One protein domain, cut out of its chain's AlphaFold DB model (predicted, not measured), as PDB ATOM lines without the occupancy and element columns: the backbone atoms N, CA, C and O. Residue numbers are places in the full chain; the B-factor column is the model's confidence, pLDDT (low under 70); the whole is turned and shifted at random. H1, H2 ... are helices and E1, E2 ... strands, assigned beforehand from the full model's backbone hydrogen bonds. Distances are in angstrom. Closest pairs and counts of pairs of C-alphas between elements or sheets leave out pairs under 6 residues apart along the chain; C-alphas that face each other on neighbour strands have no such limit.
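Overview. This is residues 166 to 257 of the 402 residues of the protein "AAA_15 domain-containing protein" of Rheinheimera sp (UniProt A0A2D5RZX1). Two small antiparallel strand pairs follow one another along an elongated body: E1 and E4 near the middle, and the hairpin of E2 and E3 toward one end. H2 and H3 fill the stretch between the two pairs, H1 lies at the far opposite end, and H4 slants away to one side from the E1 end. The long link from E3 runs back to E1, where residues 203 to 204 pair with residues 179 to 180. The 92 printed residues have four named helices and four named strands, in the order H1 E1 E2 E3 H2 H3 E4 H4, and the class is mixed, helices and strands. The whole is only just compact, close to loose, with a radius of gyration of the C-alphas of 14.5 A and spans of 47 by 27 by 19 A.

Along the chain. E1 is residues 177 to 180, 9.9 A long, beginning at C-alpha 177 (9.821, -28.520, -12.767). Its partner E4 is residues 235 to 237, 6.7 A. E2, residues 185 to 187, is 6.7 A, and E3, residues 193 to 195, is 6.6 A. H2, residues 207 to 217, is 15.2 A and H3, residues 227 to 234, is 11.5 A. H1, residues 166 to 171, is 8.2 A and begins at C-alpha 166 (-5.266, -31.202, -7.585). H4, residues 243 to 257, is 20.9 A and ends at C-alpha 257 (13.160, -9.387, -3.392).

Arrangement. E1 and E4 are antiparallel at 127 degrees, with N 178 and O 236 within hydrogen-bond range at 2.8 A. The closest C-alphas of E1 and H3 are those of Tyr 179 and Trp 234, 5.2 A apart; those of E1 and H2 are Tyr 179 and Leu 210, 7.3 A. H2 and H3 are near each other, with 9 pairs of C-alphas within 10 A. E2 and E3 form an antiparallel hairpin at 153 degrees, with N 194 and O 186 at 2.8 A. The closest C-alphas of E2 and H3 are those of Leu 186 and Leu 227, 6.8 A apart. The closest C-alphas of E1 and H4 are those of Tyr 178 and Ile 246, 7.9 A apart. H2 and H4 are only just apart, at 8.2 A. H1 is apart from H4 and from E4, among others. Every O i to N i+4 pair is within hydrogen-bond range in H1, H2 and H4; in H3 1 of 4 is, beside 3 of 5 O i to N i+3 pairs.

Size, cuts and confidence. The two C-alphas farthest apart are those of Ser 170 and Asn 190, 47.6 A. The printed part has no cut. The link from E3 to H2, 11 residues, is long, and that from H2 to H3, 9 residues, is short. The mean pLDDT of the printed part is 93.0, and no printed residue is under 70.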
ATOM      1  N   GLU A 166      -3.934 -30.892  -7.069       93.88
ATOM      2  CA  GLU A 166      -5.266 -31.202  -7.585       93.88
ATOM      3  C   GLU A 166      -5.573 -30.481  -8.898       93.88
ATOM      4  O   GLU A 166      -6.323 -31.000  -9.727       93.88
ATOM      5  N   TYR A 167      -4.972 -29.307  -9.114       94.12
ATOM      6  CA  TYR A 167      -5.079 -28.583 -10.375       94.12
ATOM      7  C   TYR A 167      -4.532 -29.401 -11.538       94.12
ATOM      8  O   TYR A 167      -5.205 -29.580 -12.552       94.12
ATOM      9  N   PHE A 168      -3.322 -29.932 -11.390       93.94
ATOM     10  CA  PHE A 168      -2.677 -30.697 -12.451       93.94
ATOM     11  C   PHE A 168      -3.407 -32.014 -12.706       93.94
ATOM     12  O   PHE A 168      -3.606 -32.388 -13.862       93.94
ATOM     13  N   ASP A 169      -3.864 -32.671 -11.641       91.50
ATOM     14  CA  ASP A 169      -4.554 -33.955 -11.738       91.50
ATOM     15  C   ASP A 169      -5.956 -33.809 -12.355       91.50
ATOM     16  O   ASP A 169      -6.327 -34.585 -13.238       91.50
ATOM     17  N   SER A 170      -6.720 -32.779 -11.964       88.94
ATOM     18  CA  SER A 170      -8.048 -32.483 -12.529       88.94
ATOM     19  C   SER A 170      -7.965 -32.020 -13.981       88.94
ATOM     20  O   SER A 170      -8.734 -32.484 -14.824       88.94
ATOM     21  N   GLU A 171      -7.042 -31.106 -14.283       90.19
ATOM     22  CA  GLU A 171      -6.916 -30.515 -15.618       90.19
ATOM     23  C   GLU A 171      -6.050 -31.359 -16.564       90.19
ATOM     24  O   GLU A 171      -5.847 -30.978 -17.718       90.19
ATOM     25  N   LYS A 172      -5.544 -32.511 -16.092       92.06
ATOM     26  CA  LYS A 172      -4.640 -33.414 -16.823       92.06
ATOM     27  C   LYS A 172      -3.439 -32.670 -17.418       92.06
ATOM     28  O   LYS A 172      -3.036 -32.920 -18.555       92.06
ATOM     29  N   LYS A 173      -2.893 -31.723 -16.651       92.44
ATOM     30  CA  LYS A 173      -1.736 -30.905 -17.034       92.44
ATOM     31  C   LYS A 173      -0.458 -31.495 -16.471       92.44
ATOM     32  O   LYS A 173      -0.466 -32.119 -15.413       92.44
ATOM     33  N   ASP A 174       0.648 -31.262 -17.170       95.00
ATOM     34  CA  ASP A 174       1.937 -31.685 -16.648       95.00
ATOM     35  C   ASP A 174       2.348 -30.834 -15.444       95.00
ATOM     36  O   ASP A 174       2.146 -29.615 -15.422       95.00
ATOM     37  N   LYS A 175       2.917 -31.497 -14.438       95.00
ATOM     38  CA  LYS A 175       3.408 -30.838 -13.228       95.00
ATOM     39  C   LYS A 175       4.726 -30.112 -13.544       95.00
ATOM     40  O   LYS A 175       5.588 -30.718 -14.183       95.00
ATOM     41  N   PRO A 176       4.909 -28.851 -13.109       95.44
ATOM     42  CA  PRO A 176       6.096 -28.068 -13.429       95.44
ATOM     43  C   PRO A 176       7.356 -28.629 -12.765       95.44
ATOM     44  O   PRO A 176       7.297 -29.362 -11.771       95.44
ATOM     45  N   GLU A 177       8.500 -28.237 -13.318       96.06
ATOM     46  CA  GLU A 177       9.821 -28.520 -12.767       96.06
ATOM     47  C   GLU A 177      10.375 -27.295 -12.034       96.06
ATOM     48  O   GLU A 177      10.224 -26.155 -12.474       96.06
ATOM     49  N   TYR A 178      11.067 -27.562 -10.934       96.50
ATOM     50  CA  TYR A 178      11.800 -26.599 -10.119       96.50
ATOM     51  C   TYR A 178      13.237 -27.081  -9.934       96.50
ATOM     52  O   TYR A 178      13.585 -28.156 -10.414       96.50
ATOM     53  N   TYR A 179      14.081 -26.319  -9.244       96.69
ATOM     54  CA  TYR A 179      15.495 -26.664  -9.094       96.69
ATOM     55  C   TYR A 179      15.854 -26.873  -7.629       96.69
ATOM     56  O   TYR A 179      15.571 -26.001  -6.815       96.69
ATOM     57  N   GLN A 180      16.515 -27.982  -7.307       96.88
ATOM     58  CA  GLN A 180      17.077 -28.252  -5.984       96.88
ATOM     59  C   GLN A 180      18.578 -28.497  -6.104       96.88
ATOM     60  O   GLN A 180      18.999 -29.373  -6.856       96.88
ATOM     61  N   VAL A 181      19.384 -27.739  -5.362       95.38
ATOM     62  CA  VAL A 181      20.848 -27.871  -5.391       95.38
ATOM     63  C   VAL A 181      21.259 -29.194  -4.743       95.38
ATOM     64  O   VAL A 181      21.091 -29.361  -3.536       95.38
ATOM     65  N   LYS A 182      21.797 -30.128  -5.538       92.50
ATOM     66  CA  LYS A 182      22.165 -31.480  -5.078       92.50
ATOM     67  C   LYS A 182      23.638 -31.595  -4.690       92.50
ATOM     68  O   LYS A 182      23.959 -32.260  -3.712       92.50
ATOM     69  N   GLU A 183      24.534 -30.950  -5.427       91.94
ATOM     70  CA  GLU A 183      25.978 -31.030  -5.218       91.94
ATOM     71  C   GLU A 183      26.502 -29.813  -4.449       91.94
ATOM     72  O   GLU A 183      26.055 -28.683  -4.638       91.94
ATOM     73  N   ASN A 184      27.511 -30.053  -3.610       91.94
ATOM     74  CA  ASN A 184      28.221 -29.008  -2.865       91.94
ATOM     75  C   ASN A 184      29.313 -28.326  -3.688       91.94
ATOM     76  O   ASN A 184      29.851 -27.306  -3.271       91.94
ATOM     77  N   VAL A 185      29.680 -28.906  -4.830       91.94
ATOM     78  CA  VAL A 185      30.775 -28.431  -5.668       91.94
ATOM     79  C   VAL A 185      30.388 -28.567  -7.131       91.94
ATOM     80  O   VAL A 185      29.947 -29.630  -7.562       91.94
ATOM     81  N   LEU A 186      30.602 -27.501  -7.896       91.94
ATOM     82  CA  LEU A 186      30.534 -27.506  -9.355       91.94
ATOM     83  C   LEU A 186      31.940 -27.379  -9.952       91.94
ATOM     84  O   LEU A 186      32.796 -26.713  -9.375       91.94
ATOM     85  N   ILE A 187      32.175 -27.987 -11.117       91.56
ATOM     86  CA  ILE A 187      33.467 -27.909 -11.821       91.56
ATOM     87  C   ILE A 187      33.257 -27.247 -13.181       91.56
ATOM     88  O   ILE A 187      32.437 -27.708 -13.972       91.56
ATOM     89  N   ASP A 188      33.961 -26.153 -13.469       90.81
ATOM     90  CA  ASP A 188      33.839 -25.478 -14.767       90.81
ATOM     91  C   ASP A 188      34.643 -26.171 -15.886       90.81
ATOM     92  O   ASP A 188      35.363 -27.142 -15.666       90.81
ATOM     93  N   THR A 189      34.526 -25.677 -17.124       91.00
ATOM     94  CA  THR A 189      35.261 -26.246 -18.274       91.00
ATOM     95  C   THR A 189      36.785 -26.150 -18.170       91.00
ATOM     96  O   THR A 189      37.471 -26.781 -18.966       91.00
ATOM     97  N   ASN A 190      37.307 -25.333 -17.256       90.38
ATOM     98  CA  ASN A 190      38.736 -25.176 -17.003       90.38
ATOM     99  C   ASN A 190      39.184 -25.989 -15.774       90.38
ATOM    100  O   ASN A 190      40.275 -25.748 -15.269       90.38
ATOM    101  N   GLU A 191      38.343 -26.906 -15.286       89.25
ATOM    102  CA  GLU A 191      38.578 -27.735 -14.098       89.25
ATOM    103  C   GLU A 191      38.667 -26.947 -12.778       89.25
ATOM    104  O   GLU A 191      39.117 -27.481 -11.763       89.25
ATOM    105  N   ASN A 192      38.185 -25.697 -12.737       90.62
ATOM    106  CA  ASN A 192      38.103 -24.972 -11.470       90.62
ATOM    107  C   ASN A 192      36.912 -25.469 -10.652       90.62
ATOM    108  O   ASN A 192      35.793 -25.581 -11.160       90.62
ATOM    109  N   SER A 193      37.162 -25.704  -9.367       91.88
ATOM    110  CA  SER A 193      36.158 -26.100  -8.385       91.88
ATOM    111  C   SER A 193      35.481 -24.875  -7.768       91.88
ATOM    112  O   SER A 193      36.148 -23.934  -7.340       91.88
ATOM    113  N   HIS A 194      34.152 -24.909  -7.703       92.12
ATOM    114  CA  HIS A 194      33.297 -23.846  -7.181       92.12
ATOM    115  C   HIS A 194      32.454 -24.387  -6.021       92.12
ATOM    116  O   HIS A 194      31.654 -25.299  -6.228       92.12
ATOM    117  N   CYS A 195      32.630 -23.847  -4.812       93.06
ATOM    118  CA  CYS A 195      31.932 -24.302  -3.603       93.06
ATOM    119  C   CYS A 195      30.515 -23.714  -3.499       93.06
ATOM    120  O   CYS A 195      30.323 -22.517  -3.692       93.06
ATOM    121  N   LEU A 196      29.537 -24.561  -3.168       92.81
ATOM    122  CA  LEU A 196      28.108 -24.243  -3.068       92.81
ATOM    123  C   LEU A 196      27.478 -24.665  -1.733       92.81
ATOM    124  O   LEU A 196      26.252 -24.697  -1.626       92.81
ATOM    125  N   GLU A 197      28.278 -24.965  -0.708       91.81
ATOM    126  CA  GLU A 197      27.775 -25.386   0.612       91.81
ATOM    127  C   GLU A 197      26.722 -24.419   1.180       91.81
ATOM    128  O   GLU A 197      25.720 -24.854   1.741       91.81
ATOM    129  N   SER A 198      26.884 -23.111   0.950       92.25
ATOM    130  CA  SER A 198      25.952 -22.072   1.412       92.25
ATOM    131  C   SER A 198      24.552 -22.155   0.799       92.25
ATOM    132  O   SER A 198      23.624 -21.521   1.301       92.25
ATOM    133  N   ILE A 199      24.399 -22.860  -0.324       92.94
ATOM    134  CA  ILE A 199      23.122 -23.021  -1.023       92.94
ATOM    135  C   ILE A 199      22.722 -24.485  -1.215       92.94
ATOM    136  O   ILE A 199      21.782 -24.758  -1.961       92.94
ATOM    137  N   HIS A 200      23.416 -25.419  -0.564       93.75
ATOM    138  CA  HIS A 200      23.114 -26.840  -0.663       93.75
ATOM    139  C   HIS A 200      21.689 -27.144  -0.183       93.75
ATOM    140  O   HIS A 200      21.225 -26.577   0.803       93.75
ATOM    141  N   ASN A 201      20.984 -28.028  -0.897       92.88
ATOM    142  CA  ASN A 201      19.576 -28.387  -0.697       92.88
ATOM    143  C   ASN A 201      18.557 -27.248  -0.843       92.88
ATOM    144  O   ASN A 201      17.356 -27.520  -0.783       92.88
ATOM    145  N   ASN A 202      18.983 -26.009  -1.109       95.62
ATOM    146  CA  ASN A 202      18.050 -24.921  -1.382       95.62
ATOM    147  C   ASN A 202      17.273 -25.190  -2.675       95.62
ATOM    148  O   ASN A 202      17.815 -25.692  -3.667       95.62
ATOM    149  N   ILE A 203      16.002 -24.793  -2.659       96.62
ATOM    150  CA  ILE A 203      15.091 -24.890  -3.798       96.62
ATOM    151  C   ILE A 203      14.934 -23.516  -4.454       96.62
ATOM    152  O   ILE A 203      14.898 -22.489  -3.778       96.62
ATOM    153  N   TYR A 204      14.812 -23.498  -5.780       95.25
ATOM    154  CA  TYR A 204      14.607 -22.295  -6.580       95.25
ATOM    155  C   TYR A 204      13.467 -22.494  -7.574       95.25
ATOM    156  O   TYR A 204      13.388 -23.511  -8.268       95.25
ATOM    157  N   THR A 205      12.593 -21.487  -7.672       93.31
ATOM    158  CA  THR A 205      11.414 -21.549  -8.549       93.31
ATOM    159  C   THR A 205      11.676 -21.135  -9.992       93.31
ATOM    160  O   THR A 205      10.812 -21.307 -10.847       93.31
ATOM    161  N   SER A 206      12.849 -20.572 -10.278       92.88
ATOM    162  CA  SER A 206      13.254 -20.187 -11.626       92.88
ATOM    163  C   SER A 206      14.744 -20.437 -11.844       92.88
ATOM    164  O   SER A 206      15.543 -20.428 -10.904       92.88
ATOM    165  N   LEU A 207      15.123 -20.637 -13.108       92.62
ATOM    166  CA  LEU A 207      16.524 -20.801 -13.491       92.62
ATOM    167  C   LEU A 207      17.340 -19.528 -13.223       92.62
ATOM    168  O   LEU A 207      18.525 -19.611 -12.903       92.62
ATOM    169  N   ASP A 208      16.718 -18.358 -13.351       92.00
ATOM    170  CA  ASP A 208      17.383 -17.079 -13.113       92.00
ATOM    171  C   ASP A 208      17.699 -16.879 -11.628       92.00
ATOM    172  O   ASP A 208      18.816 -16.469 -11.303       92.00
ATOM    173  N   ASP A 209      16.777 -17.253 -10.733       91.88
ATOM    174  CA  ASP A 209      17.009 -17.218  -9.283       91.88
ATOM    175  C   ASP A 209      18.129 -18.188  -8.885       91.88
ATOM    176  O   ASP A 209      19.037 -17.815  -8.141       91.88
ATOM    177  N   LEU A 210      18.120 -19.406  -9.445       94.62
ATOM    178  CA  LEU A 210      19.184 -20.386  -9.229       94.62
ATOM    179  C   LEU A 210      20.545 -19.839  -9.681       94.62
ATOM    180  O   LEU A 210      21.520 -19.878  -8.933       94.62
ATOM    181  N   LYS A 211      20.625 -19.298 -10.902       93.44
ATOM    182  CA  LYS A 211      21.868 -18.720 -11.436       93.44
ATOM    183  C   LYS A 211      22.342 -17.533 -10.608       93.44
ATOM    184  O   LYS A 211      23.546 -17.362 -10.437       93.44
ATOM    185  N   ALA A 212      21.431 -16.692 -10.122       92.25
ATOM    186  CA  ALA A 212      21.772 -15.584  -9.238       92.25
ATOM    187  C   ALA A 212      22.356 -16.086  -7.910       92.25
ATOM    188  O   ALA A 212      23.382 -15.568  -7.472       92.25
ATOM    189  N   ALA A 213      21.763 -17.126  -7.323       92.56
ATOM    190  CA  ALA A 213      22.251 -17.726  -6.090       92.56
ATOM    191  C   ALA A 213      23.613 -18.409  -6.257       92.56
ATOM    192  O   ALA A 213      24.494 -18.189  -5.433       92.56
ATOM    193  N   ILE A 214      23.824 -19.162  -7.344       93.75
ATOM    194  CA  ILE A 214      25.126 -19.777  -7.653       93.75
ATOM    195  C   ILE A 214      26.201 -18.700  -7.776       93.75
ATOM    196  O   ILE A 214      27.224 -18.780  -7.110       93.75
ATOM    197  N   LYS A 215      25.945 -17.662  -8.578       94.19
ATOM    198  CA  LYS A 215      26.849 -16.516  -8.744       94.19
ATOM    199  C   LYS A 215      27.204 -15.851  -7.414       94.19
ATOM    200  O   LYS A 215      28.366 -15.545  -7.182       94.19
ATOM    201  N   SER A 216      26.214 -15.669  -6.541       92.62
ATOM    202  CA  SER A 216      26.434 -15.116  -5.204       92.62
ATOM    203  C   SER A 216      27.237 -16.051  -4.298       92.62
ATOM    204  O   SER A 216      28.032 -15.561  -3.509       92.62
ATOM    205  N   ALA A 217      27.031 -17.368  -4.386       92.50
ATOM    206  CA  ALA A 217      27.743 -18.354  -3.573       92.50
ATOM    207  C   ALA A 217      29.230 -18.455  -3.951       92.50
ATOM    208  O   ALA A 217      30.074 -18.651  -3.085       92.50
ATOM    209  N   ILE A 218      29.547 -18.276  -5.237       92.69
ATOM    210  CA  ILE A 218      30.913 -18.386  -5.777       92.69
ATOM    211  C   ILE A 218      31.614 -17.024  -5.925       92.69
ATOM    212  O   ILE A 218      32.700 -16.963  -6.490       92.69
ATOM    213  N   ASP A 219      30.982 -15.940  -5.461       91.75
ATOM    214  CA  ASP A 219      31.461 -14.551  -5.555       91.75
ATOM    215  C   ASP A 219      31.821 -14.099  -6.989       91.75
ATOM    216  O   ASP A 219      32.824 -13.431  -7.244       91.75
ATOM    217  N   LEU A 220      30.988 -14.472  -7.971       90.25
ATOM    218  CA  LEU A 220      31.166 -14.096  -9.378       90.25
ATOM    219  C   LEU A 220      29.950 -13.363  -9.939       90.25
ATOM    220  O   LEU A 220      28.797 -13.680  -9.668       90.25
ATOM    221  N   THR A 221      30.193 -12.409 -10.834       88.94
ATOM    222  CA  THR A 221      29.127 -11.661 -11.524       88.94
ATOM    223  C   THR A 221      28.603 -12.370 -12.776       88.94
ATOM    224  O   THR A 221      27.476 -12.115 -13.216       88.94
ATOM    225  N   ILE A 222      29.397 -13.285 -13.338       89.69
ATOM    226  CA  ILE A 222      29.116 -14.024 -14.571       89.69
ATOM    227  C   ILE A 222      29.177 -15.522 -14.274       89.69
ATOM    228  O   ILE A 222      30.050 -15.980 -13.544       89.69
ATOM    229  N   MET A 223      28.257 -16.285 -14.868       89.88
ATOM    230  CA  MET A 223      28.236 -17.740 -14.736       89.88
ATOM    231  C   MET A 223      29.447 -18.370 -15.453       89.88
ATOM    232  O   MET A 223      29.607 -18.133 -16.658       89.88
ATOM    233  N   PRO A 224      30.260 -19.202 -14.778       89.69
ATOM    234  CA  PRO A 224      31.324 -19.959 -15.429       89.69
ATOM    235  C   PRO A 224      30.796 -20.896 -16.528       89.69
ATOM    236  O   PRO A 224      29.670 -21.406 -16.472       89.69
ATOM    237  N   LYS A 225      31.616 -21.127 -17.560       90.00
ATOM    238  CA  LYS A 225      31.262 -22.016 -18.678       90.00
ATOM    239  C   LYS A 225      31.159 -23.469 -18.197       90.00
ATOM    240  O   LYS A 225      31.927 -23.905 -17.349       90.00
ATOM    241  N   GLY A 226      30.213 -24.223 -18.758       85.25
ATOM    242  CA  GLY A 226      29.993 -25.643 -18.436       85.25
ATOM    243  C   GLY A 226      29.080 -25.908 -17.237       85.25
ATOM    244  O   GLY A 226      28.503 -26.990 -17.153       85.25
ATOM    245  N   LEU A 227      28.854 -24.920 -16.364       88.44
ATOM    246  CA  LEU A 227      28.005 -25.120 -15.184       88.44
ATOM    247  C   LEU A 227      26.518 -25.253 -15.528       88.44
ATOM    248  O   LEU A 227      25.806 -26.006 -14.874       88.44
ATOM    249  N   ASN A 228      26.050 -24.591 -16.593       88.25
ATOM    250  CA  ASN A 228      24.650 -24.684 -17.027       88.25
ATOM    251  C   ASN A 228      24.219 -26.128 -17.327       88.25
ATOM    252  O   ASN A 228      23.082 -26.484 -17.056       88.25
ATOM    253  N   THR A 229      25.109 -26.962 -17.872       87.75
ATOM    254  CA  THR A 229      24.787 -28.362 -18.191       87.75
ATOM    255  C   THR A 229      24.695 -29.224 -16.934       87.75
ATOM    256  O   THR A 229      23.893 -30.149 -16.895       87.75
ATOM    257  N   GLN A 230      25.477 -28.916 -15.898       90.31
ATOM    258  CA  GLN A 230      25.445 -29.651 -14.628       90.31
ATOM    259  C   GLN A 230      24.147 -29.381 -13.863       90.31
ATOM    260  O   GLN A 230      23.498 -30.312 -13.393       90.31
ATOM    261  N   ILE A 231      23.713 -28.119 -13.821       92.25
ATOM    262  CA  ILE A 231      22.504 -27.734 -13.080       92.25
ATOM    263  C   ILE A 231      21.196 -28.200 -13.738       92.25
ATOM    264  O   ILE A 231      20.149 -28.161 -13.102       92.25
ATOM    265  N   GLU A 232      21.220 -28.692 -14.981       90.00
ATOM    266  CA  GLU A 232      20.052 -29.357 -15.586       90.00
ATOM    267  C   GLU A 232      19.652 -30.620 -14.803       90.00
ATOM    268  O   GLU A 232      18.465 -30.922 -14.680       90.00
ATOM    269  N   GLY A 233      20.618 -31.317 -14.190       90.25
ATOM    270  CA  GLY A 233      20.362 -32.479 -13.328       90.25
ATOM    271  C   GLY A 233      19.670 -32.141 -11.999       90.25
ATOM    272  O   GLY A 233      19.269 -33.045 -11.258       90.25
ATOM    273  N   TRP A 234      19.512 -30.853 -11.679       95.44
ATOM    274  CA  TRP A 234      18.898 -30.361 -10.435       95.44
ATOM    275  C   TRP A 234      17.395 -30.191 -10.532       95.44
ATOM    276  O   TRP A 234      16.749 -29.857  -9.539       95.44
ATOM    277  N   LYS A 235      16.834 -30.443 -11.713       96.31
ATOM    278  CA  LYS A 235      15.399 -30.397 -11.923       96.31
ATOM    279  C   LYS A 235      14.695 -31.426 -11.042       96.31
ATOM    280  O   LYS A 235      15.047 -32.608 -11.017       96.31
ATOM    281  N   ILE A 236      13.703 -30.948 -10.306       96.25
ATOM    282  CA  ILE A 236      12.779 -31.740  -9.505       96.25
ATOM    283  C   ILE A 236      11.361 -31.450  -9.983       96.25
ATOM    284  O   ILE A 236      10.978 -30.298 -10.179       96.25
ATOM    285  N   LYS A 237      10.566 -32.499 -10.182       96.62
ATOM    286  CA  LYS A 237       9.165 -32.355 -10.579       96.62
ATOM    287  C   LYS A 237       8.296 -32.125  -9.347       96.62
ATOM    288  O   LYS A 237       8.494 -32.794  -8.325       96.62
ATOM    289  N   LEU A 238       7.341 -31.204  -9.440       96.50
ATOM    290  CA  LEU A 238       6.376 -30.945  -8.370       96.50
ATOM    291  C   LEU A 238       5.616 -32.226  -7.990       96.50
ATOM    292  O   LEU A 238       5.158 -32.964  -8.864       96.50
ATOM    293  N   ASN A 239       5.473 -32.480  -6.691       95.31
ATOM    294  CA  ASN A 239       4.698 -33.577  -6.117       95.31
ATOM    295  C   ASN A 239       4.268 -33.248  -4.671       95.31
ATOM    296  O   ASN A 239       4.634 -32.212  -4.123       95.31
ATOM    297  N   GLU A 240       3.488 -34.138  -4.057       92.94
ATOM    298  CA  GLU A 240       2.947 -33.963  -2.699       92.94
ATOM    299  C   GLU A 240       4.033 -33.811  -1.622       92.94
ATOM    300  O   GLU A 240       3.842 -33.068  -0.666       92.94
ATOM    301  N   ASN A 241       5.196 -34.448  -1.797       94.75
ATOM    302  CA  ASN A 241       6.260 -34.435  -0.793       94.75
ATOM    303  C   ASN A 241       7.108 -33.158  -0.825       94.75
ATOM    304  O   ASN A 241       7.733 -32.840   0.177       94.75
ATOM    305  N   ASN A 242       7.168 -32.443  -1.957       95.62
ATOM    306  CA  ASN A 242       8.043 -31.272  -2.114       95.62
ATOM    307  C   ASN A 242       7.303 -29.937  -2.274       95.62
ATOM    308  O   ASN A 242       7.942 -28.885  -2.247       95.62
ATOM    309  N   ILE A 243       5.975 -29.940  -2.431       95.94
ATOM    310  CA  ILE A 243       5.197 -28.712  -2.655       95.94
ATOM    311  C   ILE A 243       5.363 -27.690  -1.523       95.94
ATOM    312  O   ILE A 243       5.464 -26.493  -1.795       95.94
ATOM    313  N   LEU A 244       5.431 -28.147  -0.268       95.25
ATOM    314  CA  LEU A 244       5.607 -27.267   0.888       95.25
ATOM    315  C   LEU A 244       6.986 -26.596   0.881       95.25
ATOM    316  O   LEU A 244       7.080 -25.384   1.086       95.25
ATOM    317  N   ASP A 245       8.041 -27.349   0.568       95.94
ATOM    318  CA  ASP A 245       9.403 -26.813   0.489       95.94
ATOM    319  C   ASP A 245       9.538 -25.814  -0.668       95.94
ATOM    320  O   ASP A 245      10.149 -24.755  -0.520       95.94
ATOM    321  N   ILE A 246       8.901 -26.096  -1.812       96.94
ATOM    322  CA  ILE A 246       8.867 -25.192  -2.971       96.94
ATOM    323  C   ILE A 246       8.141 -23.882  -2.626       96.94
ATOM    324  O   ILE A 246       8.638 -22.799  -2.951       96.94
ATOM    325  N   ARG A 247       6.992 -23.953  -1.939       96.56
ATOM    326  CA  ARG A 247       6.246 -22.770  -1.466       96.56
ATOM    327  C   ARG A 247       7.052 -21.952  -0.465       96.56
ATOM    328  O   ARG A 247       7.139 -20.731  -0.600       96.56
ATOM    329  N   THR A 248       7.718 -22.621   0.471       95.81
ATOM    330  CA  THR A 248       8.604 -21.983   1.452       95.81
ATOM    331  C   THR A 248       9.756 -21.254   0.758       95.81
ATOM    332  O   THR A 248       9.988 -20.069   1.004       95.81
ATOM    333  N   ALA A 249      10.428 -21.914  -0.188       95.25
ATOM    334  CA  ALA A 249      11.504 -21.316  -0.973       95.25
ATOM    335  C   ALA A 249      11.030 -20.115  -1.811       95.25
ATOM    336  O   ALA A 249      11.731 -19.099  -1.919       95.25
ATOM    337  N   LYS A 250       9.819 -20.187  -2.376       95.44
ATOM    338  CA  LYS A 250       9.203 -19.070  -3.099       95.44
ATOM    339  C   LYS A 250       8.929 -17.880  -2.186       95.44
ATOM    340  O   LYS A 250       9.317 -16.766  -2.540       95.44
ATOM    341  N   SER A 251       8.323 -18.107  -1.021       95.62
ATOM    342  CA  SER A 251       8.065 -17.052  -0.033       95.62
ATOM    343  C   SER A 251       9.366 -16.366   0.396       95.62
ATOM    344  O   SER A 251       9.471 -15.141   0.342       95.62
ATOM    345  N   GLN A 252      10.422 -17.135   0.687       93.88
ATOM    346  CA  GLN A 252      11.746 -16.586   1.013       93.88
ATOM    347  C   GLN A 252      12.353 -15.772  -0.139       93.88
ATOM    348  O   GLN A 252      12.962 -14.726   0.089       93.88
ATOM    349  N   THR A 253      12.179 -16.224  -1.383       93.12
ATOM    350  CA  THR A 253      12.631 -15.486  -2.572       93.12
ATOM    351  C   THR A 253      11.901 -14.149  -2.701       93.12
ATOM    352  O   THR A 253      12.531 -13.126  -2.973       93.12
ATOM    353  N   LEU A 254      10.587 -14.127  -2.459       94.31
ATOM    354  CA  LEU A 254       9.794 -12.898  -2.456       94.31
ATOM    355  C   LEU A 254      10.230 -11.964  -1.317       94.31
ATOM    356  O   LEU A 254      10.462 -10.787  -1.588       94.31
ATOM    357  N   LYS A 255      10.452 -12.480  -0.098       95.56
ATOM    358  CA  LYS A 255      11.009 -11.705   1.027       95.56
ATOM    359  C   LYS A 255      12.337 -11.053   0.655       95.56
ATOM    360  O   LYS A 255      12.452  -9.837   0.707       95.56
ATOM    361  N   ARG A 256      13.308 -11.809   0.128       93.19
ATOM    362  CA  ARG A 256      14.601 -11.249  -0.335       93.19
ATOM    363  C   ARG A 256      14.450 -10.195  -1.438       93.19
ATOM    364  O   ARG A 256      15.286  -9.302  -1.552       93.19
ATOM    365  N   LYS A 257      13.422 -10.313  -2.282       92.56
ATOM    366  CA  LYS A 257      13.160  -9.387  -3.392       92.56
ATOM    367  C   LYS A 257      12.538  -8.067  -2.925       92.56
ATOM    368  O   LYS A 257      12.864  -7.025  -3.500       92.56
TER     369      LYS A 257